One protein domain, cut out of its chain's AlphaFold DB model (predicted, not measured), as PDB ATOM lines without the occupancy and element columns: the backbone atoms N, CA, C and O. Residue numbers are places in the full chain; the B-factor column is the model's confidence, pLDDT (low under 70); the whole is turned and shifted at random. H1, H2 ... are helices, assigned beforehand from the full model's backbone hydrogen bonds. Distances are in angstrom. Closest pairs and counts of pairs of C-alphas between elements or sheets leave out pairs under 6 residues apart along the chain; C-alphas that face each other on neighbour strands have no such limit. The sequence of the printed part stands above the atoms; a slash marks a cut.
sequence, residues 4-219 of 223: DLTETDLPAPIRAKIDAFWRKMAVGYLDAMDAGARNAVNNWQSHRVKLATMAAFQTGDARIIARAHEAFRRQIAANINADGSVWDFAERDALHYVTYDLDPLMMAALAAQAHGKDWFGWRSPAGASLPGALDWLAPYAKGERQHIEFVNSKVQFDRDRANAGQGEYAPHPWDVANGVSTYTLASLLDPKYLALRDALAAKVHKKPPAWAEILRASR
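This is residues 4 to 219 of the 223 residues of the protein "Alginate_lyase domain-containing protein" of Caulobacter vibrioides OR37 (UniProt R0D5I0). A bundle of seven helices is built round H6 in the middle, with H2, H3 and H4 on one side of it and H7, H9 and H10 on the other. It runs up and down, each helix against the one before it; H11 packs on H9, while H1 and H8 lie far out and touch no helix. The printed part has 216 residues with eleven named helices, H1 to H11 in chain order, and no named strand: the class is all helix. It is compact, with a radius of gyration of the C-alphas of 18.2 A and spans of 53 by 41 by 39 A.

The longest helix, H2, residues 12 to 34, forms a hairpin with H3, residues 43 to 59; their closest C-alphas, of Ala 26 and Ala 52, are 4.2 A apart, and the tilt of 37 degrees is only just steep. H3 forms a second hairpin with H4, residues 62 to 79, at a shallow tilt of 16 degrees, closest at Ala 56 and Ile 65, 5.2 A between C-alphas. H3 also touches H6, residues 95 to 114, the same way at a shallow tilt of 15 degrees; C-alphas 43 and 101 are closest, 4.3 A apart. H6 touches H9, residues 176 to 189, the same way at 19 degrees, a shallow tilt, closest at C-alphas 103 and 182, 5.8 A apart. H9 and H10, residues 191 to 203, are a hairpin, with C-alphas 187 and 193 closest, 4.8 A apart. H7, residues 130 to 142, touches H6 with residues 130 to 133 alone, closest at C-alphas 102 and 130, 7.3 A apart. Every O i to N i+4 pair is within hydrogen-bond range in H3, H4, H5 (residues 87 to 92), H8 (156 to 163) and H11 (210 to 218), but 18 of 19 in H2, 14 of 16 in H6, 7 of 9 in H7 and H10, 7 of 10 in H9, and 0 of 2 in H1 (residues 4 to 9), where 1 of 3 O i to N i+3 pairs is.

H1 begins at C-alpha 4, (30.300, -6.565, 123.225). H2 is 33.0 A long, H6 28.4 A, H4 25.5 A and H3 24.5 A. H5 forms a hairpin with H6. H11 ends at C-alpha 218, (22.511, 6.981, 122.011).

The C-alphas farthest apart, of Pro 13 and Glu 144, are 55.0 A apart. The printed part has no cut. The links H6 to H7, H7 to H8 and H8 to H9 are long. Mean pLDDT of the printed part is 96.2, and no printed residue is under 70.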
ATOM      1  N   ASP A   4      30.546  -7.594 122.201       81.88
ATOM      2  CA  ASP A   4      30.300  -6.565 123.225       81.88
ATOM      3  C   ASP A   4      28.839  -6.566 123.728       81.88
ATOM      4  O   ASP A   4      28.584  -6.277 124.891       81.88
ATOM      5  N   LEU A   5      27.876  -6.914 122.862       84.75
ATOM      6  CA  LEU A   5      26.447  -6.979 123.200       84.75
ATOM      7  C   LEU A   5      26.019  -8.262 123.925       84.75
ATOM      8  O   LEU A   5      24.929  -8.295 124.482       84.75
ATOM      9  N   THR A   6      26.819  -9.326 123.862       90.06
ATOM     10  CA  THR A   6      26.427 -10.678 124.311       90.06
ATOM     11  C   THR A   6      27.398 -11.281 125.320       90.06
ATOM     12  O   THR A   6      27.106 -12.306 125.929       90.06
ATOM     13  N   GLU A   7      28.568 -10.674 125.506       88.81
ATOM     14  CA  GLU A   7      29.673 -11.238 126.276       88.81
ATOM     15  C   GLU A   7      29.297 -11.487 127.737       88.81
ATOM     16  O   GLU A   7      29.677 -12.517 128.299       88.81
ATOM     17  N   THR A   8      28.498 -10.601 128.335       90.38
ATOM     18  CA  THR A   8      28.008 -10.743 129.714       90.38
ATOM     19  C   THR A   8      27.163 -11.997 129.917       90.38
ATOM     20  O   THR A   8      27.175 -12.560 131.014       90.38
ATOM     21  N   ASP A   9      26.506 -12.477 128.860       94.38
ATOM     22  CA  ASP A   9      25.608 -13.634 128.893       94.38
ATOM     23  C   ASP A   9      26.360 -14.964 128.708       94.38
ATOM     24  O   ASP A   9      25.813 -16.045 128.934       94.38
ATOM     25  N   LEU A  10      27.635 -14.917 128.306       93.50
ATOM     26  CA  LEU A  10      28.431 -16.111 128.033       93.50
ATOM     27  C   LEU A  10      28.998 -16.727 129.320       93.50
ATOM     28  O   LEU A  10      29.479 -15.995 130.184       93.50
ATOM     29  N   PRO A  11      29.072 -18.066 129.452       96.62
ATOM     30  CA  PRO A  11      29.736 -18.706 130.586       96.62
ATOM     31  C   PRO A  11      31.209 -18.294 130.712       96.62
ATOM     32  O   PRO A  11      31.903 -18.123 129.707       96.62
ATOM     33  N   ALA A  12      31.729 -18.226 131.943       95.69
ATOM     34  CA  ALA A  12      33.111 -17.805 132.204       95.69
ATOM     35  C   ALA A  12      34.181 -18.554 131.370       95.69
ATOM     36  O   ALA A  12      35.074 -17.889 130.839       95.69
ATOM     37  N   PRO A  13      34.092 -19.886 131.148       96.44
ATOM     38  CA  PRO A  13      35.051 -20.588 130.291       96.44
ATOM     39  C   PRO A  13      35.007 -20.167 128.815       96.44
ATOM     40  O   PRO A  13      36.004 -20.304 128.109       96.44
ATOM     41  N   ILE A  14      33.861 -19.683 128.328       95.62
ATOM     42  CA  ILE A  14      33.706 -19.193 126.954       95.62
ATOM     43  C   ILE A  14      34.262 -17.776 126.837       95.62
ATOM     44  O   ILE A  14      35.024 -17.521 125.906       95.62
ATOM     45  N   ARG A  15      33.983 -16.900 127.812       93.56
ATOM     46  CA  ARG A  15      34.581 -15.555 127.870       93.56
ATOM     47  C   ARG A  15      36.108 -15.613 127.833       93.56
ATOM     48  O   ARG A  15      36.715 -15.014 126.959       93.56
ATOM     49  N   ALA A  16      36.721 -16.474 128.647       93.62
ATOM     50  CA  ALA A  16      38.177 -16.643 128.649       93.62
ATOM     51  C   ALA A  16      38.752 -17.078 127.281       93.62
ATOM     52  O   ALA A  16      39.846 -16.660 126.895       93.62
ATOM     53  N   LYS A  17      38.028 -17.913 126.521       95.69
ATOM     54  CA  LYS A  17      38.436 -18.311 125.161       95.69
ATOM     55  C   LYS A  17      38.310 -17.158 124.168       95.69
ATOM     56  O   LYS A  17      39.168 -17.016 123.299       95.69
ATOM     57  N   ILE A  18      37.254 -16.361 124.294       94.12
ATOM     58  CA  ILE A  18      37.015 -15.173 123.474       94.12
ATOM     59  C   ILE A  18      38.093 -14.116 123.744       94.12
ATOM     60  O   ILE A  18      38.703 -13.630 122.794       94.12
ATOM     61  N   ASP A  19      38.435 -13.858 125.005       92.50
ATOM     62  CA  ASP A  19      39.522 -12.948 125.388       92.50
ATOM     63  C   ASP A  19      40.864 -13.369 124.778       92.50
ATOM     64  O   ASP A  19      41.586 -12.564 124.179       92.50
ATOM     65  N   ALA A  20      41.192 -14.661 124.881       95.94
ATOM     66  CA  ALA A  20      42.402 -15.214 124.284       95.94
ATOM     67  C   ALA A  20      42.399 -15.073 122.752       95.94
ATOM     68  O   ALA A  20      43.432 -14.759 122.153       95.94
ATOM     69  N   PHE A  21      41.242 -15.270 122.114       96.19
ATOM     70  CA  PHE A  21      41.069 -15.078 120.680       96.19
ATOM     71  C   PHE A  21      41.285 -13.617 120.266       96.19
ATOM     72  O   PHE A  21      42.059 -13.370 119.339       96.19
ATOM     73  N   TRP A  22      40.700 -12.649 120.978       95.88
ATOM     74  CA  TRP A  22      40.894 -11.224 120.694       95.88
ATOM     75  C   TRP A  22      42.342 -10.796 120.849       95.88
ATOM     76  O   TRP A  22      42.891 -10.150 119.956       95.88
ATOM     77  N   ARG A  23      43.004 -11.231 121.925       97.62
ATOM     78  CA  ARG A  23      44.432 -10.962 122.114       97.62
ATOM     79  C   ARG A  23      45.264 -11.542 120.975       97.62
ATOM     80  O   ARG A  23      46.126 -10.842 120.445       97.62
ATOM     81  N   LYS A  24      44.996 -12.785 120.558       98.19
ATOM     82  CA  LYS A  24      45.703 -13.418 119.435       98.19
ATOM     83  C   LYS A  24      45.455 -12.683 118.116       98.19
ATOM     84  O   LYS A  24      46.393 -12.515 117.346       98.19
ATOM     85  N   MET A  25      44.230 -12.224 117.868       97.44
ATOM     86  CA  MET A  25      43.891 -11.445 116.677       97.44
ATOM     87  C   MET A  25      44.624 -10.100 116.662       97.44
ATOM     88  O   MET A  25      45.279  -9.780 115.673       97.44
ATOM     89  N   ALA A  26      44.554  -9.339 117.759       98.00
ATOM     90  CA  ALA A  26      45.193  -8.033 117.865       98.00
ATOM     91  C   ALA A  26      46.710  -8.141 117.665       98.00
ATOM     92  O   ALA A  26      47.269  -7.499 116.778       98.00
ATOM     93  N   VAL A  27      47.365  -9.003 118.447       98.31
ATOM     94  CA  VAL A  27      48.819  -9.196 118.383       98.31
ATOM     95  C   VAL A  27      49.236  -9.771 117.032       98.31
ATOM     96  O   VAL A  27      50.153  -9.246 116.417       98.31
ATOM     97  N   GLY A  28      48.522 -10.773 116.513       97.88
ATOM     98  CA  GLY A  28      48.856 -11.400 115.236       97.88
ATOM     99  C   GLY A  28      48.799 -10.433 114.053       97.88
ATOM    100  O   GLY A  28      49.707 -10.434 113.220       97.88
ATOM    101  N   TYR A  29      47.780  -9.569 113.981       97.44
ATOM    102  CA  TYR A  29      47.743  -8.539 112.943       97.44
ATOM    103  C   TYR A  29      48.881  -7.535 113.103       97.44
ATOM    104  O   TYR A  29      49.525  -7.244 112.097       97.44
ATOM    105  N   LEU A  30      49.142  -7.044 114.322       97.69
ATOM    106  CA  LEU A  30      50.206  -6.073 114.602       97.69
ATOM    107  C   LEU A  30      51.595  -6.626 114.273       97.69
ATOM    108  O   LEU A  30      52.353  -5.972 113.563       97.69
ATOM    109  N   ASP A  31      51.903  -7.849 114.694       97.19
ATOM    110  CA  ASP A  31      53.193  -8.484 114.413       97.19
ATOM    111  C   ASP A  31      53.390  -8.684 112.905       97.19
ATOM    112  O   ASP A  31      54.453  -8.388 112.358       97.19
ATOM    113  N   ALA A  32      52.338  -9.084 112.185       94.75
ATOM    114  CA  ALA A  32      52.393  -9.187 110.733       94.75
ATOM    115  C   ALA A  32      52.531  -7.819 110.031       94.75
ATOM    116  O   ALA A  32      52.845  -7.779 108.840       94.75
ATOM    117  N   MET A  33      52.180  -6.699 110.673       94.62
ATOM    118  CA  MET A  33      52.396  -5.355 110.111       94.62
ATOM    119  C   MET A  33      53.833  -4.910 110.349       94.62
ATOM    120  O   MET A  33      54.470  -4.401 109.431       94.62
ATOM    121  N   ASP A  34      54.338  -5.141 111.561       93.00
ATOM    122  CA  ASP A  34      55.704  -4.805 111.959       93.00
ATOM    123  C   ASP A  34      56.743  -5.597 111.142       93.00
ATOM    124  O   ASP A  34      57.827  -5.091 110.868       93.00
ATOM    125  N   ALA A  35      56.386  -6.791 110.657       92.62
ATOM    126  CA  ALA A  35      57.203  -7.573 109.727       92.62
ATOM    127  C   ALA A  35      57.344  -6.963 108.311       92.62
ATOM    128  O   ALA A  35      58.126  -7.474 107.512       92.62
ATOM    129  N   GLY A  36      56.607  -5.893 107.978       83.50
ATOM    130  CA  GLY A  36      56.742  -5.172 106.705       83.50
ATOM    131  C   GLY A  36      56.045  -5.854 105.522       83.50
ATOM    132  O   GLY A  36      56.681  -6.439 104.646       83.50
ATOM    133  N   ALA A  37      54.715  -5.756 105.457       76.88
ATOM    134  CA  ALA A  37      53.944  -6.322 104.349       76.88
ATOM    135  C   ALA A  37      54.113  -5.527 103.036       76.88
ATOM    136  O   ALA A  37      54.148  -4.301 103.039       76.88
ATOM    137  N   ARG A  38      54.130  -6.217 101.883       76.81
ATOM    138  CA  ARG A  38      54.251  -5.576 100.551       76.81
ATOM    139  C   ARG A  38      53.134  -4.572 100.240       76.81
ATOM    140  O   ARG A  38      53.328  -3.665  99.446       76.81
ATOM    141  N   ASN A  39      51.971  -4.745 100.856       83.81
ATOM    142  CA  ASN A  39      50.784  -3.907 100.713       83.81
ATOM    143  C   ASN A  39      50.553  -3.001 101.935       83.81
ATOM    144  O   ASN A  39      49.419  -2.627 102.211       83.81
ATOM    145  N   ALA A  40      51.614  -2.641 102.664       86.94
ATOM    146  CA  ALA A  40      51.545  -1.842 103.892       86.94
ATOM    147  C   ALA A  40      51.061  -0.389 103.710       86.94
ATOM    148  O   ALA A  40      51.087   0.364 104.674       86.94
ATOM    149  N   VAL A  41      50.656   0.012 102.504       93.25
ATOM    150  CA  VAL A  41      50.208   1.381 102.205       93.25
ATOM    151  C   VAL A  41      48.743   1.435 101.776       93.25
ATOM    152  O   VAL A  41      48.098   2.453 101.980       93.25
ATOM    153  N   ASN A  42      48.179   0.364 101.221       95.56
ATOM    154  CA  ASN A  42      46.847   0.404 100.608       95.56
ATOM    155  C   ASN A  42      45.734  -0.044 101.574       95.56
ATOM    156  O   ASN A  42      45.991  -0.397 102.728       95.56
ATOM    157  N   ASN A  43      44.505  -0.116 101.070       96.81
ATOM    158  CA  ASN A  43      43.304  -0.498 101.809       96.81
ATOM    159  C   ASN A  43      43.427  -1.820 102.578       96.81
ATOM    160  O   ASN A  43      42.823  -1.968 103.641       96.81
ATOM    161  N   TRP A  44      44.239  -2.779 102.115       96.69
ATOM    162  CA  TRP A  44      44.471  -4.014 102.870       96.69
ATOM    163  C   TRP A  44      45.043  -3.716 104.251       96.69
ATOM    164  O   TRP A  44      44.631  -4.316 105.246       96.69
ATOM    165  N   GLN A  45      45.987  -2.782 104.327       97.81
ATOM    166  CA  GLN A  45      46.570  -2.364 105.587       97.81
ATOM    167  C   GLN A  45      45.550  -1.588 106.432       97.81
ATOM    168  O   GLN A  45      45.438  -1.877 107.624       97.81
ATOM    169  N   SER A  46      44.726  -0.722 105.833       98.50
ATOM    170  CA  SER A  46      43.610  -0.044 106.515       98.50
ATOM    171  C   SER A  46      42.629  -1.038 107.164       98.50
ATOM    172  O   SER A  46      42.275  -0.912 108.341       98.50
ATOM    173  N   HIS A  47      42.270  -2.117 106.461       98.38
ATOM    174  CA  HIS A  47      41.445  -3.204 107.001       98.38
ATOM    175  C   HIS A  47      42.114  -3.962 108.151       98.38
ATOM    176  O   HIS A  47      41.455  -4.295 109.140       98.38
ATOM    177  N   ARG A  48      43.417  -4.237 108.051       97.69
ATOM    178  CA  ARG A  48      44.162  -4.897 109.129       97.69
ATOM    179  C   ARG A  48      44.271  -4.000 110.361       97.69
ATOM    180  O   ARG A  48      44.130  -4.510 111.469       97.69
ATOM    181  N   VAL A  49      44.478  -2.692 110.178       98.50
ATOM    182  CA  VAL A  49      44.480  -1.699 111.266       98.50
ATOM    183  C   VAL A  49      43.144  -1.736 111.994       98.50
ATOM    184  O   VAL A  49      43.140  -1.925 113.205       98.50
ATOM    185  N   LYS A  50      42.013  -1.692 111.278       98.56
ATOM    186  CA  LYS A  50      40.680  -1.852 111.885       98.56
ATOM    187  C   LYS A  50      40.588  -3.093 112.770       98.56
ATOM    188  O   LYS A  50      40.179  -2.990 113.924       98.56
ATOM    189  N   LEU A  51      40.942  -4.261 112.231       98.06
ATOM    190  CA  LEU A  51      40.820  -5.530 112.954       98.06
ATOM    191  C   LEU A  51      41.715  -5.557 114.197       98.06
ATOM    192  O   LEU A  51      41.251  -5.925 115.273       98.06
ATOM    193  N   ALA A  52      42.967  -5.109 114.065       98.19
ATOM    194  CA  ALA A  52      43.898  -5.007 115.181       98.19
ATOM    195  C   ALA A  52      43.393  -4.046 116.263       98.19
ATOM    196  O   ALA A  52      43.409  -4.395 117.440       98.19
ATOM    197  N   THR A  53      42.914  -2.861 115.878       98.50
ATOM    198  CA  THR A  53      42.416  -1.834 116.799       98.50
ATOM    199  C   THR A  53      41.172  -2.295 117.544       98.50
ATOM    200  O   THR A  53      41.140  -2.208 118.768       98.50
ATOM    201  N   MET A  54      40.166  -2.819 116.841       97.56
ATOM    202  CA  MET A  54      38.937  -3.299 117.480       97.56
ATOM    203  C   MET A  54      39.230  -4.443 118.457       97.56
ATOM    204  O   MET A  54      38.748  -4.424 119.586       97.56
ATOM    205  N   ALA A  55      40.079  -5.397 118.061       97.38
ATOM    206  CA  ALA A  55      40.502  -6.474 118.947       97.38
ATOM    207  C   ALA A  55      41.332  -5.952 120.135       97.38
ATOM    208  O   ALA A  55      41.142  -6.407 121.256       97.38
ATOM    209  N   ALA A  56      42.215  -4.967 119.929       97.69
ATOM    210  CA  ALA A  56      43.005  -4.359 120.999       97.69
ATOM    211  C   ALA A  56      42.119  -3.708 122.067       97.69
ATOM    212  O   ALA A  56      42.324  -3.959 123.255       97.69
ATOM    213  N   PHE A  57      41.118  -2.923 121.659       96.31
ATOM    214  CA  PHE A  57      40.167  -2.313 122.592       96.31
ATOM    215  C   PHE A  57      39.349  -3.357 123.350       96.31
ATOM    216  O   PHE A  57      39.191  -3.212 124.560       96.31
ATOM    217  N   GLN A  58      38.951  -4.449 122.692       94.06
ATOM    218  CA  GLN A  58      38.265  -5.557 123.357       94.06
ATOM    219  C   GLN A  58      39.119  -6.206 124.460       94.06
ATOM    220  O   GLN A  58      38.588  -6.623 125.479       94.06
ATOM    221  N   THR A  59      40.450  -6.257 124.312       92.94
ATOM    222  CA  THR A  59      41.321  -6.797 125.377       92.94
ATOM    223  C   THR A  59      41.500  -5.873 126.584       92.94
ATOM    224  O   THR A  59      42.001  -6.323 127.614       92.94
ATOM    225  N   GLY A  60      41.226  -4.571 126.441       93.94
ATOM    226  CA  GLY A  60      41.548  -3.555 127.451       93.94
ATOM    227  C   GLY A  60      43.049  -3.352 127.736       93.94
ATOM    228  O   GLY A  60      43.403  -2.552 128.603       93.94
ATOM    229  N   ASP A  61      43.958  -4.039 127.033       97.12
ATOM    230  CA  ASP A  61      45.400  -3.961 127.284       97.12
ATOM    231  C   ASP A  61      45.990  -2.667 126.708       97.12
ATOM    232  O   ASP A  61      46.144  -2.505 125.493       97.12
ATOM    233  N   ALA A  62      46.379  -1.753 127.598       98.06
ATOM    234  CA  ALA A  62      46.918  -0.448 127.232       98.06
ATOM    235  C   ALA A  62      48.145  -0.521 126.302       98.06
ATOM    236  O   ALA A  62      48.320   0.360 125.459       98.06
ATOM    237  N   ARG A  63      48.982  -1.564 126.407       98.25
ATOM    238  CA  ARG A  63      50.163  -1.724 125.541       98.25
ATOM    239  C   ARG A  63      49.762  -2.130 124.130       98.25
ATOM    240  O   ARG A  63      50.321  -1.611 123.165       98.25
ATOM    241  N   ILE A  64      48.785  -3.028 123.999       98.38
ATOM    242  CA  ILE A  64      48.265  -3.445 122.689       98.38
ATOM    243  C   ILE A  64      47.529  -2.274 122.028       98.38
ATOM    244  O   ILE A  64      47.762  -1.997 120.852       98.38
ATOM    245  N   ILE A  65      46.718  -1.531 122.786       98.75
ATOM    246  CA  ILE A  65      46.019  -0.332 122.296       98.75
ATOM    247  C   ILE A  65      47.018   0.723 121.804       98.75
ATOM    248  O   ILE A  65      46.824   1.294 120.731       98.75
ATOM    249  N   ALA A  66      48.111   0.958 122.537       98.62
ATOM    250  CA  ALA A  66      49.162   1.874 122.101       98.62
ATOM    251  C   ALA A  66      49.825   1.413 120.790       98.62
ATOM    252  O   ALA A  66      49.952   2.215 119.867       98.62
ATOM    253  N   ARG A  67      50.169   0.121 120.649       98.44
ATOM    254  CA  ARG A  67      50.700  -0.421 119.377       98.44
ATOM    255  C   ARG A  67      49.706  -0.262 118.222       98.44
ATOM    256  O   ARG A  67      50.116   0.097 117.121       98.44
ATOM    257  N   ALA A  68      48.414  -0.479 118.462       98.75
ATOM    258  CA  ALA A  68      47.375  -0.276 117.455       98.75
ATOM    259  C   ALA A  68      47.239   1.198 117.041       98.75
ATOM    260  O   ALA A  68      47.070   1.483 115.856       98.75
ATOM    261  N   HIS A  69      47.379   2.134 117.983       98.81
ATOM    262  CA  HIS A  69      47.411   3.564 117.677       98.81
ATOM    263  C   HIS A  69      48.607   3.924 116.788       98.81
ATOM    264  O   HIS A  69      48.451   4.633 115.797       98.81
ATOM    265  N   GLU A  70      49.794   3.394 117.090       98.50
ATOM    266  CA  GLU A  70      50.972   3.595 116.243       98.50
ATOM    267  C   GLU A  70      50.757   3.063 114.826       98.50
ATOM    268  O   GLU A  70      51.056   3.758 113.855       98.50
ATOM    269  N   ALA A  71      50.195   1.859 114.689       98.44
ATOM    270  CA  ALA A  71      49.869   1.285 113.388       98.44
ATOM    271  C   ALA A  71      48.855   2.145 112.614       98.44
ATOM    272  O   ALA A  71      49.039   2.373 111.420       98.44
ATOM    273  N   PHE A  72      47.835   2.676 113.296       98.75
ATOM    274  CA  PHE A  72      46.866   3.604 112.717       98.75
ATOM    275  C   PHE A  72      47.537   4.880 112.191       98.75
ATOM    276  O   PHE A  72      47.358   5.232 111.027       98.75
ATOM    277  N   ARG A  73      48.376   5.542 113.000       98.62
ATOM    278  CA  ARG A  73      49.085   6.769 112.590       98.62
ATOM    279  C   ARG A  73      50.035   6.528 111.423       98.62
ATOM    280  O   ARG A  73      50.089   7.344 110.504       98.62
ATOM    281  N   ARG A  74      50.763   5.403 111.437       97.88
ATOM    282  CA  ARG A  74      51.627   5.001 110.316       97.88
ATOM    283  C   ARG A  74      50.824   4.806 109.037       97.88
ATOM    284  O   ARG A  74      51.254   5.289 107.998       97.88
ATOM    285  N   GLN A  75      49.663   4.154 109.125       98.31
ATOM    286  CA  GLN A  75      48.808   3.954 107.960       98.31
ATOM    287  C   GLN A  75      48.304   5.287 107.407       98.31
ATOM    288  O   GLN A  75      48.481   5.535 106.223       98.31
ATOM    289  N   ILE A  76      47.779   6.185 108.246       98.56
ATOM    290  CA  ILE A  76      47.353   7.523 107.805       98.56
ATOM    291  C   ILE A  76      48.497   8.278 107.120       98.56
ATOM    292  O   ILE A  76      48.298   8.855 106.056       98.56
ATOM    293  N   ALA A  77      49.697   8.257 107.705       98.19
ATOM    294  CA  ALA A  77      50.850   8.967 107.162       98.19
ATOM    295  C   ALA A  77      51.363   8.396 105.829       98.19
ATOM    296  O   ALA A  77      51.934   9.148 105.046       98.19
ATOM    297  N   ALA A  78      51.199   7.092 105.589       96.62
ATOM    298  CA  ALA A  78      51.655   6.439 104.363       96.62
ATOM    299  C   ALA A  78      50.599   6.453 103.244       96.62
ATOM    300  O   ALA A  78      50.953   6.516 102.071       96.62
ATOM    301  N   ASN A  79      49.320   6.355 103.606       97.69
ATOM    302  CA  ASN A  79      48.211   6.135 102.681       97.69
ATOM    303  C   ASN A  79      47.576   7.428 102.154       97.69
ATOM    304  O   ASN A  79      47.086   7.444 101.027       97.69
ATOM    305  N   ILE A  80      47.566   8.494 102.958       98.56
ATOM    306  CA  ILE A  80      46.860   9.739 102.646       98.56
ATOM    307  C   ILE A  80      47.884  10.836 102.350       98.56
ATOM    308  O   ILE A  80      48.802  11.076 103.133       98.56
ATOM    309  N   ASN A  81      47.713  11.533 101.231       98.31
ATOM    310  CA  ASN A  81      48.536  12.679 100.865       98.31
ATOM    311  C   ASN A  81      48.127  13.942 101.637       98.31
ATOM    312  O   ASN A  81      47.043  14.033 102.215       98.31
ATOM    313  N   ALA A  82      48.985  14.962 101.613       97.88
ATOM    314  CA  ALA A  82      48.724  16.240 102.282       97.88
ATOM    315  C   ALA A  82      47.445  16.949 101.785       97.88
ATOM    316  O   ALA A  82      46.813  17.676 102.549       97.88
ATOM    317  N   ASP A  83      47.057  16.726 100.525       98.19
ATOM    318  CA  ASP A  83      45.842  17.276  99.909       98.19
ATOM    319  C   ASP A  83      44.573  16.450 100.194       98.19
ATOM    320  O   ASP A  83      43.483  16.845  99.786       98.19
ATOM    321  N   GLY A  84      44.707  15.311 100.884       98.50
ATOM    322  CA  GLY A  84      43.623  14.379 101.186       98.50
ATOM    323  C   GLY A  84      43.420  13.266 100.153       98.50
ATOM    324  O   GLY A  84      42.677  12.326 100.427       98.50
ATOM    325  N   SER A  85      44.084  13.301  98.997       98.38
ATOM    326  CA  SER A  85      44.014  12.183  98.052       98.38
ATOM    327  C   SER A  85      44.622  10.910  98.656       98.38
ATOM    328  O   SER A  85      45.588  10.958  99.420       98.38
ATOM    329  N   VAL A  86      44.039   9.757  98.328       98.00
ATOM    330  CA  VAL A  86      44.426   8.452  98.888       98.00
ATOM    331  C   VAL A  86      45.280   7.677  97.889       98.00
ATOM    332  O   VAL A  86      45.027   7.716  96.683       98.00
ATOM    333  N   TRP A  87      46.266   6.927  98.380       97.62
ATOM    334  CA  TRP A  87      47.183   6.129  97.565       97.62
ATOM    335  C   TRP A  87      46.455   5.189  96.597       97.62
ATOM    336  O   TRP A  87      46.786   5.147  95.414       97.62
ATOM    337  N   ASP A  88      45.417   4.484  97.060       96.88
ATOM    338  CA  ASP A  88      44.645   3.587  96.194       96.88
ATOM    339  C   ASP A  88      43.977   4.322  95.025       96.88
ATOM    340  O   ASP A  88      43.878   3.756  93.939       96.88
ATOM    341  N   PHE A  89      43.559   5.581  95.204       98.19
ATOM    342  CA  PHE A  89      43.027   6.376  94.097       98.19
ATOM    343  C   PHE A  89      44.103   6.640  93.045       98.19
ATOM    344  O   PHE A  89      43.858   6.454  91.859       98.19
ATOM    345  N   ALA A  90      45.315   7.007  93.470       97.00
ATOM    346  CA  ALA A  90      46.427   7.267  92.556       97.00
ATOM    347  C   ALA A  90      46.857   6.025  91.756       97.00
ATOM    348  O   ALA A  90      47.410   6.158  90.659       97.00
ATOM    349  N   GLU A  91      46.626   4.827  92.291       97.00
ATOM    350  CA  GLU A  91      47.019   3.566  91.660       97.00
ATOM    351  C   GLU A  91      45.910   2.929  90.830       97.00
ATOM    352  O   GLU A  91      46.178   2.363  89.768       97.00
ATOM    353  N   ARG A  92      44.668   3.010  91.301       97.62
ATOM    354  CA  ARG A  92      43.524   2.309  90.705       97.62
ATOM    355  C   ARG A  92      42.602   3.222  89.919       97.62
ATOM    356  O   ARG A  92      41.764   2.717  89.182       97.62
ATOM    357  N   ASP A  93      42.757   4.534  90.075       98.25
ATOM    358  CA  ASP A  93      41.888   5.551  89.486       98.25
ATOM    359  C   ASP A  93      40.412   5.299  89.825       98.25
ATOM    360  O   ASP A  93      39.540   5.254  88.960       98.25
ATOM    361  N   ALA A  94      40.138   5.030  91.104       98.19
ATOM    362  CA  ALA A  94      38.863   4.484  91.554       98.19
ATOM    363  C   ALA A  94      38.457   5.043  92.929       98.19
ATOM    364  O   ALA A  94      39.115   4.768  93.940       98.19
ATOM    365  N   LEU A  95      37.365   5.814  92.997       98.50
ATOM    366  CA  LEU A  95      36.801   6.320  94.256       98.50
ATOM    367  C   LEU A  95      36.181   5.198  95.086       98.50
ATOM    368  O   LEU A  95      36.105   5.324  96.311       98.50
ATOM    369  N   HIS A  96      35.798   4.078  94.463       97.56
ATOM    370  CA  HIS A  96      35.429   2.874  95.203       97.56
ATOM    371  C   HIS A  96      36.513   2.513  96.230       97.56
ATOM    372  O   HIS A  96      36.219   2.337  97.414       97.56
ATOM    373  N   TYR A  97      37.779   2.514  95.808       97.75
ATOM    374  CA  TYR A  97      38.889   2.181  96.692       97.75
ATOM    375  C   TYR A  97      39.252   3.290  97.684       97.75
ATOM    376  O   TYR A  97      39.830   2.984  98.722       97.75
ATOM    377  N   VAL A  98      38.845   4.542  97.447       98.50
ATOM    378  CA  VAL A  98      38.919   5.598  98.474       98.50
ATOM    379  C   VAL A  98      37.988   5.258  99.634       98.50
ATOM    380  O   VAL A  98      38.424   5.208 100.780       98.50
ATOM    381  N   THR A  99      36.716   4.959  99.355       98.19
ATOM    382  CA  THR A  99      35.762   4.577 100.414       98.19
ATOM    383  C   THR A  99      36.161   3.268 101.101       98.19
ATOM    384  O   THR A  99      36.099   3.170 102.326       98.19
ATOM    385  N   TYR A 100      36.656   2.293 100.332       97.75
ATOM    386  CA  TYR A 100      37.124   1.007 100.852       97.75
ATOM    387  C   TYR A 100      38.360   1.140 101.760       97.75
ATOM    388  O   TYR A 100      38.543   0.334 102.670       97.75
ATOM    389  N   ASP A 101      39.187   2.169 101.555       97.75
ATOM    390  CA  ASP A 101      40.322   2.485 102.425       97.75
ATOM    391  C   ASP A 101      39.904   3.248 103.695       97.75
ATOM    392  O   ASP A 101      40.273   2.867 104.809       97.75
ATOM    393  N   LEU A 102      39.090   4.300 103.552       98.62
ATOM    394  CA  LEU A 102      38.771   5.215 104.654       98.62
ATOM    395  C   LEU A 102      37.803   4.617 105.681       98.62
ATOM    396  O   LEU A 102      37.970   4.831 106.886       98.62
ATOM    397  N   ASP A 103      36.804   3.852 105.237       98.62
ATOM    398  CA  ASP A 103      35.797   3.243 106.112       98.62
ATOM    399  C   ASP A 103      36.406   2.399 107.248       98.62
ATOM    400  O   ASP A 103      36.018   2.585 108.409       98.62
ATOM    401  N   PRO A 104      37.372   1.486 107.005       98.75
ATOM    402  CA  PRO A 104      37.981   0.739 108.094       98.75
ATOM    403  C   PRO A 104      38.798   1.609 109.058       98.75
ATOM    404  O   PRO A 104      38.789   1.332 110.261       98.75
ATOM    405  N   LEU A 105      39.445   2.675 108.587       98.81
ATOM    406  CA  LEU A 105      40.162   3.610 109.459       98.81
ATOM    407  C   LEU A 105      39.193   4.417 110.332       98.81
ATOM    408  O   LEU A 105      39.436   4.580 111.528       98.81
ATOM    409  N   MET A 106      38.050   4.838 109.790       98.75
ATOM    410  CA  MET A 106      36.987   5.462 110.583       98.75
ATOM    411  C   MET A 106      36.393   4.495 111.612       98.75
ATOM    412  O   MET A 106      36.141   4.894 112.744       98.75
ATOM    413  N   MET A 107      36.235   3.212 111.281       98.38
ATOM    414  CA  MET A 107      35.829   2.199 112.265       98.38
ATOM    415  C   MET A 107      36.861   2.032 113.391       98.38
ATOM    416  O   MET A 107      36.477   1.896 114.553       98.38
ATOM    417  N   ALA A 108      38.160   2.080 113.079       98.69
ATOM    418  CA  ALA A 108      39.220   2.077 114.088       98.69
ATOM    419  C   ALA A 108      39.143   3.324 114.992       98.69
ATOM    420  O   ALA A 108      39.223   3.208 116.217       98.69
ATOM    421  N   ALA A 109      38.923   4.502 114.403       98.69
ATOM    422  CA  ALA A 109      38.751   5.750 115.139       98.69
ATOM    423  C   ALA A 109      37.475   5.755 116.002       98.69
ATOM    424  O   ALA A 109      37.508   6.245 117.126       98.69
ATOM    425  N   LEU A 110      36.374   5.158 115.532       97.56
ATOM    426  CA  LEU A 110      35.136   5.013 116.308       97.56
ATOM    427  C   LEU A 110      35.339   4.118 117.529       97.56
ATOM    428  O   LEU A 110      34.852   4.450 118.611       97.56
ATOM    429  N   ALA A 111      36.083   3.016 117.373       96.38
ATOM    430  CA  ALA A 111      36.471   2.172 118.497       96.38
ATOM    431  C   ALA A 111      37.299   2.973 119.514       96.38
ATOM    432  O   ALA A 111      37.016   2.926 120.702       96.38
ATOM    433  N   ALA A 112      38.255   3.787 119.064       98.12
ATOM    434  CA  ALA A 112      39.027   4.647 119.959       98.12
ATOM    435  C   ALA A 112      38.168   5.704 120.677       98.12
ATOM    436  O   ALA A 112      38.303   5.894 121.890       98.12
ATOM    437  N   GLN A 113      37.238   6.337 119.960       96.69
ATOM    438  CA  GLN A 113      36.343   7.361 120.497       96.69
ATOM    439  C   GLN A 113      35.408   6.799 121.574       96.69
ATOM    440  O   GLN A 113      35.167   7.467 122.577       96.69
ATOM    441  N   ALA A 114      34.942   5.553 121.426       93.00
ATOM    442  CA  ALA A 114      34.152   4.864 122.451       93.00
ATOM    443  C   ALA A 114      34.908   4.701 123.788       93.00
ATOM    444  O   ALA A 114      34.285   4.547 124.833       93.00
ATOM    445  N   HIS A 115      36.240   4.802 123.765       94.50
ATOM    446  CA  HIS A 115      37.116   4.787 124.938       94.50
ATOM    447  C   HIS A 115      37.726   6.171 125.245       94.50
ATOM    448  O   HIS A 115      38.789   6.262 125.866       94.50
ATOM    449  N   GLY A 116      37.089   7.256 124.788       95.31
ATOM    450  CA  GLY A 116      37.494   8.634 125.083       95.31
ATOM    451  C   GLY A 116      38.786   9.080 124.394       95.31
ATOM    452  O   GLY A 116      39.449   9.996 124.876       95.31
ATOM    453  N   LYS A 117      39.187   8.424 123.297       97.31
ATOM    454  CA  LYS A 117      40.390   8.776 122.531       97.31
ATOM    455  C   LYS A 117      40.002   9.352 121.175       97.31
ATOM    456  O   LYS A 117      39.367   8.671 120.377       97.31
ATOM    457  N   ASP A 118      40.440  10.572 120.892       97.12
ATOM    458  CA  ASP A 118      40.276  11.166 119.566       97.12
ATOM    459  C   ASP A 118      41.439  10.769 118.650       97.12
ATOM    460  O   ASP A 118      42.529  11.334 118.711       97.12
ATOM    461  N   TRP A 119      41.218   9.743 117.829       98.50
ATOM    462  CA  TRP A 119      42.152   9.366 116.759       98.50
ATOM    463  C   TRP A 119      41.766   9.986 115.415       98.50
ATOM    464  O   TRP A 119      42.602  10.063 114.517       98.50
ATOM    465  N   PHE A 120      40.516  10.427 115.266       98.69
ATOM    466  CA  PHE A 120      40.001  10.974 114.017       98.69
ATOM    467  C   PHE A 120      40.619  12.339 113.705       98.69
ATOM    468  O   PHE A 120      41.012  12.587 112.568       98.69
ATOM    469  N   GLY A 121      40.770  13.190 114.723       97.88
ATOM    470  CA  GLY A 121      41.384  14.510 114.599       97.88
ATOM    471  C   GLY A 121      42.900  14.498 114.373       97.88
ATOM    472  O   GLY A 121      43.487  15.555 114.140       97.88
ATOM    473  N   TRP A 122      43.561  13.335 114.430       98.44
ATOM    474  CA  TRP A 122      45.011  13.266 114.269       98.44
ATOM    475  C   TRP A 122      45.455  13.649 112.850       98.44
ATOM    476  O   TRP A 122      44.873  13.230 111.846       98.44
ATOM    477  N   ARG A 123      46.544  14.418 112.775       98.56
ATOM    478  CA  ARG A 123      47.195  14.842 111.534       98.56
ATOM    479  C   ARG A 123      48.681  14.514 111.593       98.56
ATOM    480  O   ARG A 123      49.341  14.799 112.594       98.56
ATOM    481  N   SER A 124      49.211  13.938 110.517       98.44
ATOM    482  CA  SER A 124      50.646  13.677 110.399       98.44
ATOM    483  C   SER A 124      51.437  14.986 110.248       98.44
ATOM    484  O   SER A 124      50.885  15.983 109.778       98.44
ATOM    485  N   PRO A 125      52.746  15.004 110.563       98.00
ATOM    486  CA  PRO A 125      53.591  16.175 110.307       98.00
ATOM    487  C   PRO A 125      53.592  16.639 108.841       98.00
ATOM    488  O   PRO A 125      53.776  17.820 108.575       98.00
ATOM    489  N   ALA A 126      53.352  15.722 107.895       97.19
ATOM    490  CA  ALA A 126      53.261  16.015 106.465       97.19
ATOM    491  C   ALA A 126      51.862  16.487 106.018       97.19
ATOM    492  O   ALA A 126      51.653  16.749 104.840       97.19
ATOM    493  N   GLY A 127      50.894  16.586 106.934       98.25
ATOM    494  CA  GLY A 127      49.550  17.091 106.657       98.25
ATOM    495  C   GLY A 127      48.484  16.023 106.400       98.25
ATOM    496  O   GLY A 127      47.311  16.379 106.350       98.25
ATOM    497  N   ALA A 128      48.843  14.741 106.318       98.69
ATOM    498  CA  ALA A 128      47.897  13.643 106.099       98.69
ATOM    499  C   ALA A 128      46.897  13.505 107.261       98.69
ATOM    500  O   ALA A 128      47.306  13.498 108.427       98.69
ATOM    501  N   SER A 129      45.599  13.376 106.970       98.75
ATOM    502  CA  SER A 129      44.564  13.151 107.990       98.75
ATOM    503  C   SER A 129      43.273  12.555 107.412       98.75
ATOM    504  O   SER A 129      42.959  12.772 106.241       98.75
ATOM    505  N   LEU A 130      42.489  11.856 108.249       98.75
ATOM    506  CA  LEU A 130      41.153  11.367 107.864       98.75
ATOM    507  C   LEU A 130      40.197  12.507 107.475       98.75
ATOM    508  O   LEU A 130      39.595  12.408 106.405       98.75
ATOM    509  N   PRO A 131      40.072  13.605 108.258       98.75
ATOM    510  CA  PRO A 131      39.260  14.741 107.844       98.75
ATOM    511  C   PRO A 131      39.680  15.306 106.483       98.75
ATOM    512  O   PRO A 131      38.820  15.623 105.672       98.75
ATOM    513  N   GLY A 132      40.991  15.382 106.209       98.81
ATOM    514  CA  GLY A 132      41.504  15.860 104.924       98.81
ATOM    515  C   GLY A 132      41.045  14.989 103.754       98.81
ATOM    516  O   GLY A 132      40.563  15.516 102.757       98.81
ATOM    517  N   ALA A 133      41.113  13.663 103.898       98.81
ATOM    518  CA  ALA A 133      40.653  12.742 102.860       98.81
ATOM    519  C   ALA A 133      39.133  12.769 102.645       98.81
ATOM    520  O   ALA A 133      38.656  12.716 101.511       98.81
ATOM    521  N   LEU A 134      38.358  12.909 103.722       98.88
ATOM    522  CA  LEU A 134      36.903  13.059 103.640       98.88
ATOM    523  C   LEU A 134      36.492  14.385 102.993       98.88
ATOM    524  O   LEU A 134      35.515  14.421 102.243       98.88
ATOM    525  N   ASP A 135      37.225  15.463 103.265       98.75
ATOM    526  CA  ASP A 135      36.985  16.772 102.658       98.75
ATOM    527  C   ASP A 135      37.378  16.757 101.165       98.75
ATOM    528  O   ASP A 135      36.655  17.310 100.337       98.75
ATOM    529  N   TRP A 136      38.445  16.037 100.796       98.75
ATOM    530  CA  TRP A 136      38.840  15.794  99.401       98.75
ATOM    531  C   TRP A 136      37.805  14.966  98.617       98.75
ATOM    532  O   TRP A 136      37.532  15.257  97.452       98.75
ATOM    533  N   LEU A 137      37.185  13.963  99.251       98.75
ATOM    534  CA  LEU A 137      36.141  13.129  98.640       98.75
ATOM    535  C   LEU A 137      34.804  13.881  98.467       98.75
ATOM    536  O   LEU A 137      34.008  13.549  97.583       98.75
ATOM    537  N   ALA A 138      34.547  14.908  99.283       98.50
ATOM    538  CA  ALA A 138      33.231  15.537  99.405       98.50
ATOM    539  C   ALA A 138      32.650  16.095  98.095       98.50
ATOM    540  O   ALA A 138      31.461  15.865  97.857       98.50
ATOM    541  N   PRO A 139      33.418  16.766  97.213       98.44
ATOM    542  CA  PRO A 139      32.887  17.255  95.940       98.44
ATOM    543  C   PRO A 139      32.330  16.135  95.052       98.44
ATOM    544  O   PRO A 139      31.312  16.325  94.384       98.44
ATOM    545  N   TYR A 140      32.932  14.940  95.081       98.31
ATOM    546  CA  TYR A 140      32.414  13.792  94.337       98.31
ATOM    547  C   TYR A 140      31.099  13.293  94.923       98.31
ATOM    548  O   TYR A 140      30.125  13.092  94.200       98.31
ATOM    549  N   ALA A 141      31.037  13.145  96.247       97.69
ATOM    550  CA  ALA A 141      29.831  12.688  96.933       97.69
ATOM    551  C   ALA A 141      28.652  13.655  96.738       97.69
ATOM    552  O   ALA A 141      27.521  13.233  96.499       97.69
ATOM    553  N   LYS A 142      28.912  14.967  96.739       96.31
ATOM    554  CA  LYS A 142      27.906  15.987  96.401       96.31
ATOM    555  C   LYS A 142      27.472  15.927  94.932       96.31
ATOM    556  O   LYS A 142      26.365  16.354  94.595       96.31
ATOM    557  N   GLY A 143      28.291  15.338  94.061       94.19
ATOM    558  CA  GLY A 143      28.123  15.347  92.608       94.19
ATOM    559  C   GLY A 143      28.563  16.660  91.955       94.19
ATOM    560  O   GLY A 143      28.204  16.905  90.811       94.19
ATOM    561  N   GLU A 144      29.320  17.493  92.674       96.50
ATOM    562  CA  GLU A 144      29.995  18.685  92.137       96.50
ATOM    563  C   GLU A 144      31.144  18.280  91.204       96.50
ATOM    564  O   GLU A 144      31.485  19.002  90.268       96.50
ATOM    565  N   ARG A 145      31.719  17.095  91.444       97.38
ATOM    566  CA  ARG A 145      32.704  16.447  90.582       97.38
ATOM    567  C   ARG A 145      32.244  15.036  90.233       97.38
ATOM    568  O   ARG A 145      31.715  14.322  91.077       97.38
ATOM    569  N   GLN A 146      32.459  14.629  88.989       96.94
ATOM    570  CA  GLN A 146      32.214  13.261  88.532       96.94
ATOM    571  C   GLN A 146      33.540  12.520  88.364       96.94
ATOM    572  O   GLN A 146      34.583  13.143  88.155       96.94
ATOM    573  N   HIS A 147      33.486  11.193  88.456       98.25
ATOM    574  CA  HIS A 147      34.630  10.315  88.239       98.25
ATOM    575  C   HIS A 147      34.208   9.098  87.423       98.25
ATOM    576  O   HIS A 147      33.130   8.549  87.660       98.25
ATOM    577  N   ILE A 148      35.053   8.692  86.476       98.38
ATOM    578  CA  ILE A 148      34.923   7.421  85.763       98.38
ATOM    579  C   ILE A 148      35.965   6.484  86.362       98.38
ATOM    580  O   ILE A 148      37.161   6.719  86.222       98.38
ATOM    581  N   GLU A 149      35.507   5.450  87.054       98.38
ATOM    582  CA  GLU A 149      36.355   4.472  87.725       98.38
ATOM    583  C   GLU A 149      37.256   3.741  86.717       98.38
ATOM    584  O   GLU A 149      36.852   3.482  85.587       98.38
ATOM    585  N   PHE A 150      38.467   3.377  87.139       98.06
ATOM    586  CA  PHE A 150      39.407   2.480  86.453       98.06
ATOM    587  C   PHE A 150      39.946   2.929  85.088       98.06
ATOM    588  O   PHE A 150      40.793   2.226  84.528       98.06
ATOM    589  N   VAL A 151      39.536   4.084  84.553       97.00
ATOM    590  CA  VAL A 151      39.948   4.535  83.212       97.00
ATOM    591  C   VAL A 151      41.469   4.703  83.092       97.00
ATOM    592  O   VAL A 151      42.030   4.367  82.052       97.00
ATOM    593  N   ASN A 152      42.151   5.109  84.170       96.94
ATOM    594  CA  ASN A 152      43.614   5.177  84.254       96.94
ATOM    595  C   ASN A 152      44.218   4.202  85.287       96.94
ATOM    596  O   ASN A 152      45.289   4.481  85.834       96.94
ATOM    597  N   SER A 153      43.569   3.064  85.581       97.25
ATOM    598  CA  SER A 153      44.109   2.106  86.560       97.25
ATOM    599  C   SER A 153      45.480   1.566  86.134       97.25
ATOM    600  O   SER A 153      45.652   0.981  85.057       97.25
ATOM    601  N   LYS A 154      46.470   1.700  87.021       96.75
ATOM    602  CA  LYS A 154      47.828   1.162  86.842       96.75
ATOM    603  C   LYS A 154      47.916  -0.309  87.243       96.75
ATOM    604  O   LYS A 154      48.823  -1.012  86.791       96.75
ATOM    605  N   VAL A 155      46.951  -0.814  88.010       95.19
ATOM    606  CA  VAL A 155      46.961  -2.168  88.570       95.19
ATOM    607  C   VAL A 155      46.551  -3.209  87.523       95.19
ATOM    608  O   VAL A 155      45.416  -3.235  87.057       95.19
ATOM    609  N   GLN A 156      47.465  -4.131  87.193       95.62
ATOM    610  CA  GLN A 156      47.215  -5.195  86.204       95.62
ATOM    611  C   GLN A 156      46.001  -6.060  86.556       95.62
ATOM    612  O   GLN A 156      45.183  -6.347  85.691       95.62
ATOM    613  N   PHE A 157      45.842  -6.399  87.835       94.31
ATOM    614  CA  PHE A 157      44.726  -7.219  88.300       94.31
ATOM    615  C   PHE A 157      43.348  -6.584  88.042       94.31
ATOM    616  O   PHE A 157      42.377  -7.301  87.821       94.31
ATOM    617  N   ASP A 158      43.242  -5.251  88.036       95.25
ATOM    618  CA  ASP A 158      41.978  -4.570  87.723       95.25
ATOM    619  C   ASP A 158      41.638  -4.735  86.238       95.25
ATOM    620  O   ASP A 158      40.520  -5.119  85.895       95.25
ATOM    621  N   ARG A 159      42.642  -4.568  85.365       95.31
ATOM    622  CA  ARG A 159      42.506  -4.791  83.917       95.31
ATOM    623  C   ARG A 159      42.154  -6.240  83.591       95.31
ATOM    624  O   ARG A 159      41.296  -6.482  82.748       95.31
ATOM    625  N   ASP A 160      42.779  -7.196  84.271       97.44
ATOM    626  CA  ASP A 160      42.500  -8.621  84.070       97.44
ATOM    627  C   ASP A 160      41.052  -8.964  84.438       97.44
ATOM    628  O   ASP A 160      40.383  -9.688  83.699       97.44
ATOM    629  N   ARG A 161      40.531  -8.404  85.539       97.12
ATOM    630  CA  ARG A 161      39.130  -8.590  85.948       97.12
ATOM    631  C   ARG A 161      38.151  -7.973  84.954       97.12
ATOM    632  O   ARG A 161      37.185  -8.636  84.581       97.12
ATOM    633  N   ALA A 162      38.432  -6.763  84.474       96.38
ATOM    634  CA  ALA A 162      37.633  -6.120  83.434       96.38
ATOM    635  C   ALA A 162      37.594  -6.963  82.145       96.38
ATOM    636  O   ALA A 162      36.520  -7.241  81.615       96.38
ATOM    637  N   ASN A 163      38.753  -7.452  81.688       96.56
ATOM    638  CA  ASN A 163      38.873  -8.315  80.505       96.56
ATOM    639  C   ASN A 163      38.171  -9.671  80.679       96.56
ATOM    640  O   ASN A 163      37.713 -10.259  79.701       96.56
ATOM    641  N   ALA A 164      38.063 -10.159  81.916       97.38
ATOM    642  CA  ALA A 164      37.310 -11.360  82.262       97.38
ATOM    643  C   ALA A 164      35.787 -11.127  82.366       97.38
ATOM    644  O   ALA A 164      35.058 -12.046  82.737       97.38
ATOM    645  N   GLY A 165      35.293  -9.923  82.055       96.44
ATOM    646  CA  GLY A 165      33.865  -9.597  82.041       96.44
ATOM    647  C   GLY A 165      33.296  -9.118  83.379       96.44
ATOM    648  O   GLY A 165      32.079  -8.995  83.500       96.44
ATOM    649  N   GLN A 166      34.140  -8.824  84.376       96.81
ATOM    650  CA  GLN A 166      33.705  -8.183  85.624       96.81
ATOM    651  C   GLN A 166      33.557  -6.675  85.379       96.81
ATOM    652  O   GLN A 166      34.513  -5.905  85.512       96.81
ATOM    653  N   GLY A 167      32.367  -6.273  84.925       93.38
ATOM    654  CA  GLY A 167      32.073  -4.910  84.470       93.38
ATOM    655  C   GLY A 167      32.286  -3.830  85.533       93.38
ATOM    656  O   GLY A 167      32.583  -2.691  85.188       93.38
ATOM    657  N   GLU A 168      32.228  -4.185  86.814       93.69
ATOM    658  CA  GLU A 168      32.536  -3.299  87.936       93.69
ATOM    659  C   GLU A 168      34.023  -2.915  88.043       93.69
ATOM    660  O   GLU A 168      34.362  -2.058  88.849       93.69
ATOM    661  N   TYR A 169      34.912  -3.521  87.249       95.94
ATOM    662  CA  TYR A 169      36.320  -3.111  87.117       95.94
ATOM    663  C   TYR A 169      36.637  -2.494  85.748       95.94
ATOM    664  O   TYR A 169      37.767  -2.069  85.510       95.94
ATOM    665  N   ALA A 170      35.656  -2.440  84.841       96.31
ATOM    666  CA  ALA A 170      35.756  -1.703  83.584       96.31
ATOM    667  C   ALA A 170      35.408  -0.216  83.802       96.31
ATOM    668  O   ALA A 170      34.830   0.119  84.834       96.31
ATOM    669  N   PRO A 171      35.709   0.695  82.857       97.81
ATOM    670  CA  PRO A 171      35.336   2.099  82.994       97.81
ATOM    671  C   PRO A 171      33.831   2.321  83.161       97.81
ATOM    672  O   PRO A 171      33.041   1.998  82.274       97.81
ATOM    673  N   HIS A 172      33.435   2.908  84.290       97.38
ATOM    674  CA  HIS A 172      32.047   3.269  84.584       97.38
ATOM    675  C   HIS A 172      31.987   4.465  85.544       97.38
ATOM    676  O   HIS A 172      32.939   4.702  86.288       97.38
ATOM    677  N   PRO A 173      30.896   5.251  85.549       97.69
ATOM    678  CA  PRO A 173      30.738   6.332  86.514       97.69
ATOM    679  C   PRO A 173      30.731   5.807  87.950       97.69
ATOM    680  O   PRO A 173      30.063   4.816  88.240       97.69
ATOM    681  N   TRP A 174      31.415   6.503  88.857       97.75
ATOM    682  CA  TRP A 174      31.333   6.189  90.279       97.75
ATOM    683  C   TRP A 174      29.896   6.331  90.792       97.75
ATOM    684  O   TRP A 174      29.253   7.370  90.611       97.75
ATOM    685  N   ASP A 175      29.406   5.303  91.483       95.31
ATOM    686  CA  ASP A 175      28.118   5.363  92.167       95.31
ATOM    687  C   ASP A 175      28.236   6.180  93.462       95.31
ATOM    688  O   ASP A 175      28.768   5.720  94.476       95.31
ATOM    689  N   VAL A 176      27.678   7.393  93.444       95.62
ATOM    690  CA  VAL A 176      27.625   8.300  94.601       95.62
ATOM    691  C   VAL A 176      26.923   7.687  95.821       95.62
ATOM    692  O   VAL A 176      27.196   8.097  96.952       95.62
ATOM    693  N   ALA A 177      26.067   6.671  95.645       94.56
ATOM    694  CA  ALA A 177      25.444   5.953  96.754       94.56
ATOM    695  C   ALA A 177      26.465   5.187  97.616       94.56
ATOM    696  O   ALA A 177      26.162   4.842  98.769       94.56
ATOM    697  N   ASN A 178      27.682   4.953  97.113       91.94
ATOM    698  CA  ASN A 178      28.793   4.402  97.891       91.94
ATOM    699  C   ASN A 178      29.225   5.349  99.018       91.94
ATOM    700  O   ASN A 178      29.556   4.885 100.107       91.94
ATOM    701  N   GLY A 179      29.107   6.666  98.823       96.25
ATOM    702  CA  GLY A 179      29.467   7.660  99.836       96.25
ATOM    703  C   GLY A 179      28.545   7.694 101.063       96.25
ATOM    704  O   GLY A 179      28.939   8.228 102.097       96.25
ATOM    705  N   VAL A 180      27.331   7.125 101.000       97.12
ATOM    706  CA  VAL A 180      26.364   7.187 102.118       97.12
ATOM    707  C   VAL A 180      26.919   6.528 103.378       97.12
ATOM    708  O   VAL A 180      26.833   7.110 104.459       97.12
ATOM    709  N   SER A 181      27.507   5.336 103.257       95.81
ATOM    710  CA  SER A 181      28.085   4.624 104.403       95.81
ATOM    711  C   SER A 181      29.281   5.380 104.977       95.81
ATOM    712  O   SER A 181      29.329   5.617 106.184       95.81
ATOM    713  N   THR A 182      30.179   5.846 104.110       98.31
ATOM    714  CA  THR A 182      31.371   6.619 104.475       98.31
ATOM    715  C   THR A 182      31.009   7.893 105.236       98.31
ATOM    716  O   THR A 182      31.481   8.097 106.352       98.31
ATOM    717  N   TYR A 183      30.100   8.725 104.716       98.56
ATOM    718  CA  TYR A 183      29.696   9.948 105.421       98.56
ATOM    719  C   TYR A 183      28.799   9.686 106.634       98.56
ATOM    720  O   TYR A 183      28.748  10.513 107.544       98.56
ATOM    721  N   THR A 184      28.150   8.521 106.714       98.19
ATOM    722  CA  THR A 184      27.508   8.079 107.960       98.19
ATOM    723  C   THR A 184      28.556   7.845 109.045       98.19
ATOM    724  O   THR A 184      28.418   8.415 110.128       98.19
ATOM    725  N   LEU A 185      29.625   7.094 108.754       98.19
ATOM    726  CA  LEU A 185      30.744   6.892 109.683       98.19
ATOM    727  C   LEU A 185      31.410   8.217 110.066       98.19
ATOM    728  O   LEU A 185      31.607   8.480 111.251       98.19
ATOM    729  N   ALA A 186      31.679   9.080 109.084       98.50
ATOM    730  CA  ALA A 186      32.259  10.396 109.324       98.50
ATOM    731  C   ALA A 186      31.389  11.243 110.266       98.50
ATOM    732  O   ALA A 186      31.909  11.832 111.208       98.50
ATOM    733  N   SER A 187      30.062  11.243 110.081       97.94
ATOM    734  CA  SER A 187      29.130  11.999 110.934       97.94
ATOM    735  C   SER A 187      29.047  11.494 112.379       97.94
ATOM    736  O   SER A 187      28.637  12.244 113.263       97.94
ATOM    737  N   LEU A 188      29.426  10.236 112.635       97.19
ATOM    738  CA  LEU A 188      29.537   9.700 113.994       97.19
ATOM    739  C   LEU A 188      30.814  10.178 114.697       97.19
ATOM    740  O   LEU A 188      30.840  10.242 115.925       97.19
ATOM    741  N   LEU A 189      31.864  10.473 113.928       97.81
ATOM    742  CA  LEU A 189      33.156  10.935 114.431       97.81
ATOM    743  C   LEU A 189      33.190  12.455 114.601       97.81
ATOM    744  O   LEU A 189      33.688  12.930 115.619       97.81
ATOM    745  N   ASP A 190      32.632  13.193 113.639       97.25
ATOM    746  CA  ASP A 190      32.596  14.654 113.611       97.25
ATOM    747  C   ASP A 190      31.249  15.154 113.036       97.25
ATOM    748  O   ASP A 190      30.926  14.876 111.871       97.25
ATOM    749  N   PRO A 191      30.456  15.919 113.816       95.75
ATOM    750  CA  PRO A 191      29.163  16.447 113.390       95.75
ATOM    751  C   PRO A 191      29.190  17.290 112.110       95.75
ATOM    752  O   PRO A 191      28.154  17.393 111.448       95.75
ATOM    753  N   LYS A 192      30.337  17.863 111.707       97.25
ATOM    754  CA  LYS A 192      30.420  18.694 110.489       97.25
ATOM    755  C   LYS A 192      29.993  17.945 109.221       97.25
ATOM    756  O   LYS A 192      29.516  18.561 108.270       97.25
ATOM    757  N   TYR A 193      30.124  16.616 109.205       98.38
ATOM    758  CA  TYR A 193      29.749  15.778 108.063       98.38
ATOM    759  C   TYR A 193      28.256  15.442 108.001       98.38
ATOM    760  O   TYR A 193      27.804  14.885 106.998       98.38
ATOM    761  N   LEU A 194      27.474  15.773 109.033       96.75
ATOM    762  CA  LEU A 194      26.072  15.370 109.122       96.75
ATOM    763  C   LEU A 194      25.219  15.950 107.986       96.75
ATOM    764  O   LEU A 194      24.487  15.212 107.333       96.75
ATOM    765  N   ALA A 195      25.369  17.245 107.695       97.81
ATOM    766  CA  ALA A 195      24.607  17.901 106.633       97.81
ATOM    767  C   ALA A 195      24.883  17.281 105.251       97.81
ATOM    768  O   ALA A 195      23.957  17.035 104.479       97.81
ATOM    769  N   LEU A 196      26.153  16.976 104.958       98.12
ATOM    770  CA  LEU A 196      26.541  16.296 103.722       98.12
ATOM    771  C   LEU A 196      25.952  14.883 103.661       98.12
ATOM    772  O   LEU A 196      25.385  14.496 102.641       98.12
ATOM    773  N   ARG A 197      26.055  14.126 104.757       97.75
ATOM    774  CA  ARG A 197      25.485  12.782 104.850       97.75
ATOM    775  C   ARG A 197      23.986  12.782 104.563       97.75
ATOM    776  O   ARG A 197      23.530  11.952 103.779       97.75
ATOM    777  N   ASP A 198      23.229  13.681 105.190       97.56
ATOM    778  CA  ASP A 198      21.767  13.717 105.071       97.56
ATOM    779  C   ASP A 198      21.333  14.132 103.662       97.56
ATOM    780  O   ASP A 198      20.466  13.486 103.067       97.56
ATOM    781  N   ALA A 199      21.997  15.137 103.084       97.88
ATOM    782  CA  ALA A 199      21.766  15.544 101.702       97.88
ATOM    783  C   ALA A 199      22.058  14.403 100.713       97.88
ATOM    784  O   ALA A 199      21.262  14.149  99.807       97.88
ATOM    785  N   LEU A 200      23.168  13.680 100.902       97.56
ATOM    786  CA  LEU A 200      23.534  12.543 100.060       97.56
ATOM    787  C   LEU A 200      22.519  11.400 100.179       97.56
ATOM    788  O   LEU A 200      22.021  10.921  99.163       97.56
ATOM    789  N   ALA A 201      22.178  10.990 101.403       97.69
ATOM    790  CA  ALA A 201      21.214   9.920 101.662       97.69
ATOM    791  C   ALA A 201      19.840  10.216 101.039       97.69
ATOM    792  O   ALA A 201      19.232   9.330 100.433       97.69
ATOM    793  N   ALA A 202      19.379  11.468 101.136       97.50
ATOM    794  CA  ALA A 202      18.149  11.923 100.497       97.50
ATOM    795  C   ALA A 202      18.249  11.881  98.963       97.50
ATOM    796  O   ALA A 202      17.361  11.331  98.317       97.50
ATOM    797  N   LYS A 203      19.346  12.402  98.394       96.44
ATOM    798  CA  LYS A 203      19.592  12.457  96.942       96.44
ATOM    799  C   LYS A 203      19.568  11.079  96.283       96.44
ATOM    800  O   LYS A 203      19.030  10.943  95.192       96.44
ATOM    801  N   VAL A 204      20.167  10.072  96.922       96.88
ATOM    802  CA  VAL A 204      20.272   8.709  96.363       96.88
ATOM    803  C   VAL A 204      19.215   7.744  96.907       96.88
ATOM    804  O   VAL A 204      19.283   6.548  96.639       96.88
ATOM    805  N   HIS A 205      18.264   8.233  97.711       96.75
ATOM    806  CA  HIS A 205      17.223   7.433  98.369       96.75
ATOM    807  C   HIS A 205      17.752   6.209  99.146       96.75
ATOM    808  O   HIS A 205      17.067   5.192  99.283       96.75
ATOM    809  N   LYS A 206      18.967   6.306  99.699       95.62
ATOM    810  CA  LYS A 206      19.625   5.236 100.458       95.62
ATOM    811  C   LYS A 206      19.702   5.623 101.926       95.62
ATOM    812  O   LYS A 206      20.330   6.613 102.290       95.62
ATOM    813  N   LYS A 207      19.073   4.818 102.780       94.56
ATOM    814  CA  LYS A 207      19.078   5.042 104.229       94.56
ATOM    815  C   LYS A 207      20.449   4.697 104.832       94.56
ATOM    816  O   LYS A 207      21.036   3.687 104.430       94.56
ATOM    817  N   PRO A 208      20.937   5.471 105.820       95.00
ATOM    818  CA  PRO A 208      22.071   5.068 106.643       95.00
ATOM    819  C   PRO A 208      21.828   3.711 107.329       95.00
ATOM    820  O   PRO A 208      20.675   3.369 107.623       95.00
ATOM    821  N   PRO A 209      22.881   2.926 107.623       92.69
ATOM    822  CA  PRO A 209      22.749   1.683 108.376       92.69
ATOM    823  C   PRO A 209      22.086   1.899 109.744       92.69
ATOM    824  O   PRO A 209      22.482   2.786 110.499       92.69
ATOM    825  N   ALA A 210      21.126   1.043 110.103       93.31
ATOM    826  CA  ALA A 210      20.337   1.199 111.331       93.31
ATOM    827  C   ALA A 210      21.192   1.269 112.609       93.31
ATOM    828  O   ALA A 210      20.911   2.070 113.496       93.31
ATOM    829  N   TRP A 211      22.266   0.479 112.696       92.25
ATOM    830  CA  TRP A 211      23.165   0.490 113.855       92.25
ATOM    831  C   TRP A 211      23.838   1.856 114.059       92.25
ATOM    832  O   TRP A 211      24.033   2.276 115.196       92.25
ATOM    833  N   ALA A 212      24.174   2.556 112.971       93.62
ATOM    834  CA  ALA A 212      24.827   3.857 113.036       93.62
ATOM    835  C   ALA A 212      23.842   4.920 113.526       93.62
ATOM    836  O   ALA A 212      24.192   5.766 114.343       93.62
ATOM    837  N   GLU A 213      22.586   4.830 113.092       93.50
ATOM    838  CA  GLU A 213      21.517   5.709 113.560       93.50
ATOM    839  C   GLU A 213      21.198   5.485 115.042       93.50
ATOM    840  O   GLU A 213      21.066   6.455 115.788       93.50
ATOM    841  N   ILE A 214      21.163   4.226 115.492       92.44
ATOM    842  CA  ILE A 214      21.014   3.879 116.914       92.44
ATOM    843  C   ILE A 214      22.192   4.430 117.726       92.44
ATOM    844  O   ILE A 214      21.981   5.088 118.744       92.44
ATOM    845  N   LEU A 215      23.430   4.214 117.266       91.44
ATOM    846  CA  LEU A 215      24.624   4.727 117.939       91.44
ATOM    847  C   LEU A 215      24.588   6.255 118.044       91.44
ATOM    848  O   LEU A 215      24.841   6.799 119.117       91.44
ATOM    849  N   ARG A 216      24.229   6.948 116.959       91.38
ATOM    850  CA  ARG A 216      24.069   8.406 116.949       91.38
ATOM    851  C   ARG A 216      23.034   8.858 117.975       91.38
ATOM    852  O   ARG A 216      23.335   9.747 118.755       91.38
ATOM    853  N   ALA A 217      21.857   8.235 117.999       91.19
ATOM    854  CA  ALA A 217      20.793   8.579 118.942       91.19
ATOM    855  C   ALA A 217      21.168   8.298 120.408       91.19
ATOM    856  O   ALA A 217      20.681   8.977 121.306       91.19
ATOM    857  N   SER A 218      22.039   7.313 120.659       88.44
ATOM    858  CA  SER A 218      22.511   6.981 122.011       88.44
ATOM    859  C   SER A 218      23.537   7.974 122.570       88.44
ATOM    860  O   SER A 218      23.726   8.057 123.782       88.44
ATOM    861  N   ARG A 219      24.210   8.728 121.694       83.12
ATOM    862  CA  ARG A 219      25.148   9.785 122.072       83.12
ATOM    863  C   ARG A 219      24.326  11.055 122.274       83.12
ATOM    864  O   ARG A 219      23.728  11.549 121.324       83.12
TER     865      ARG A 219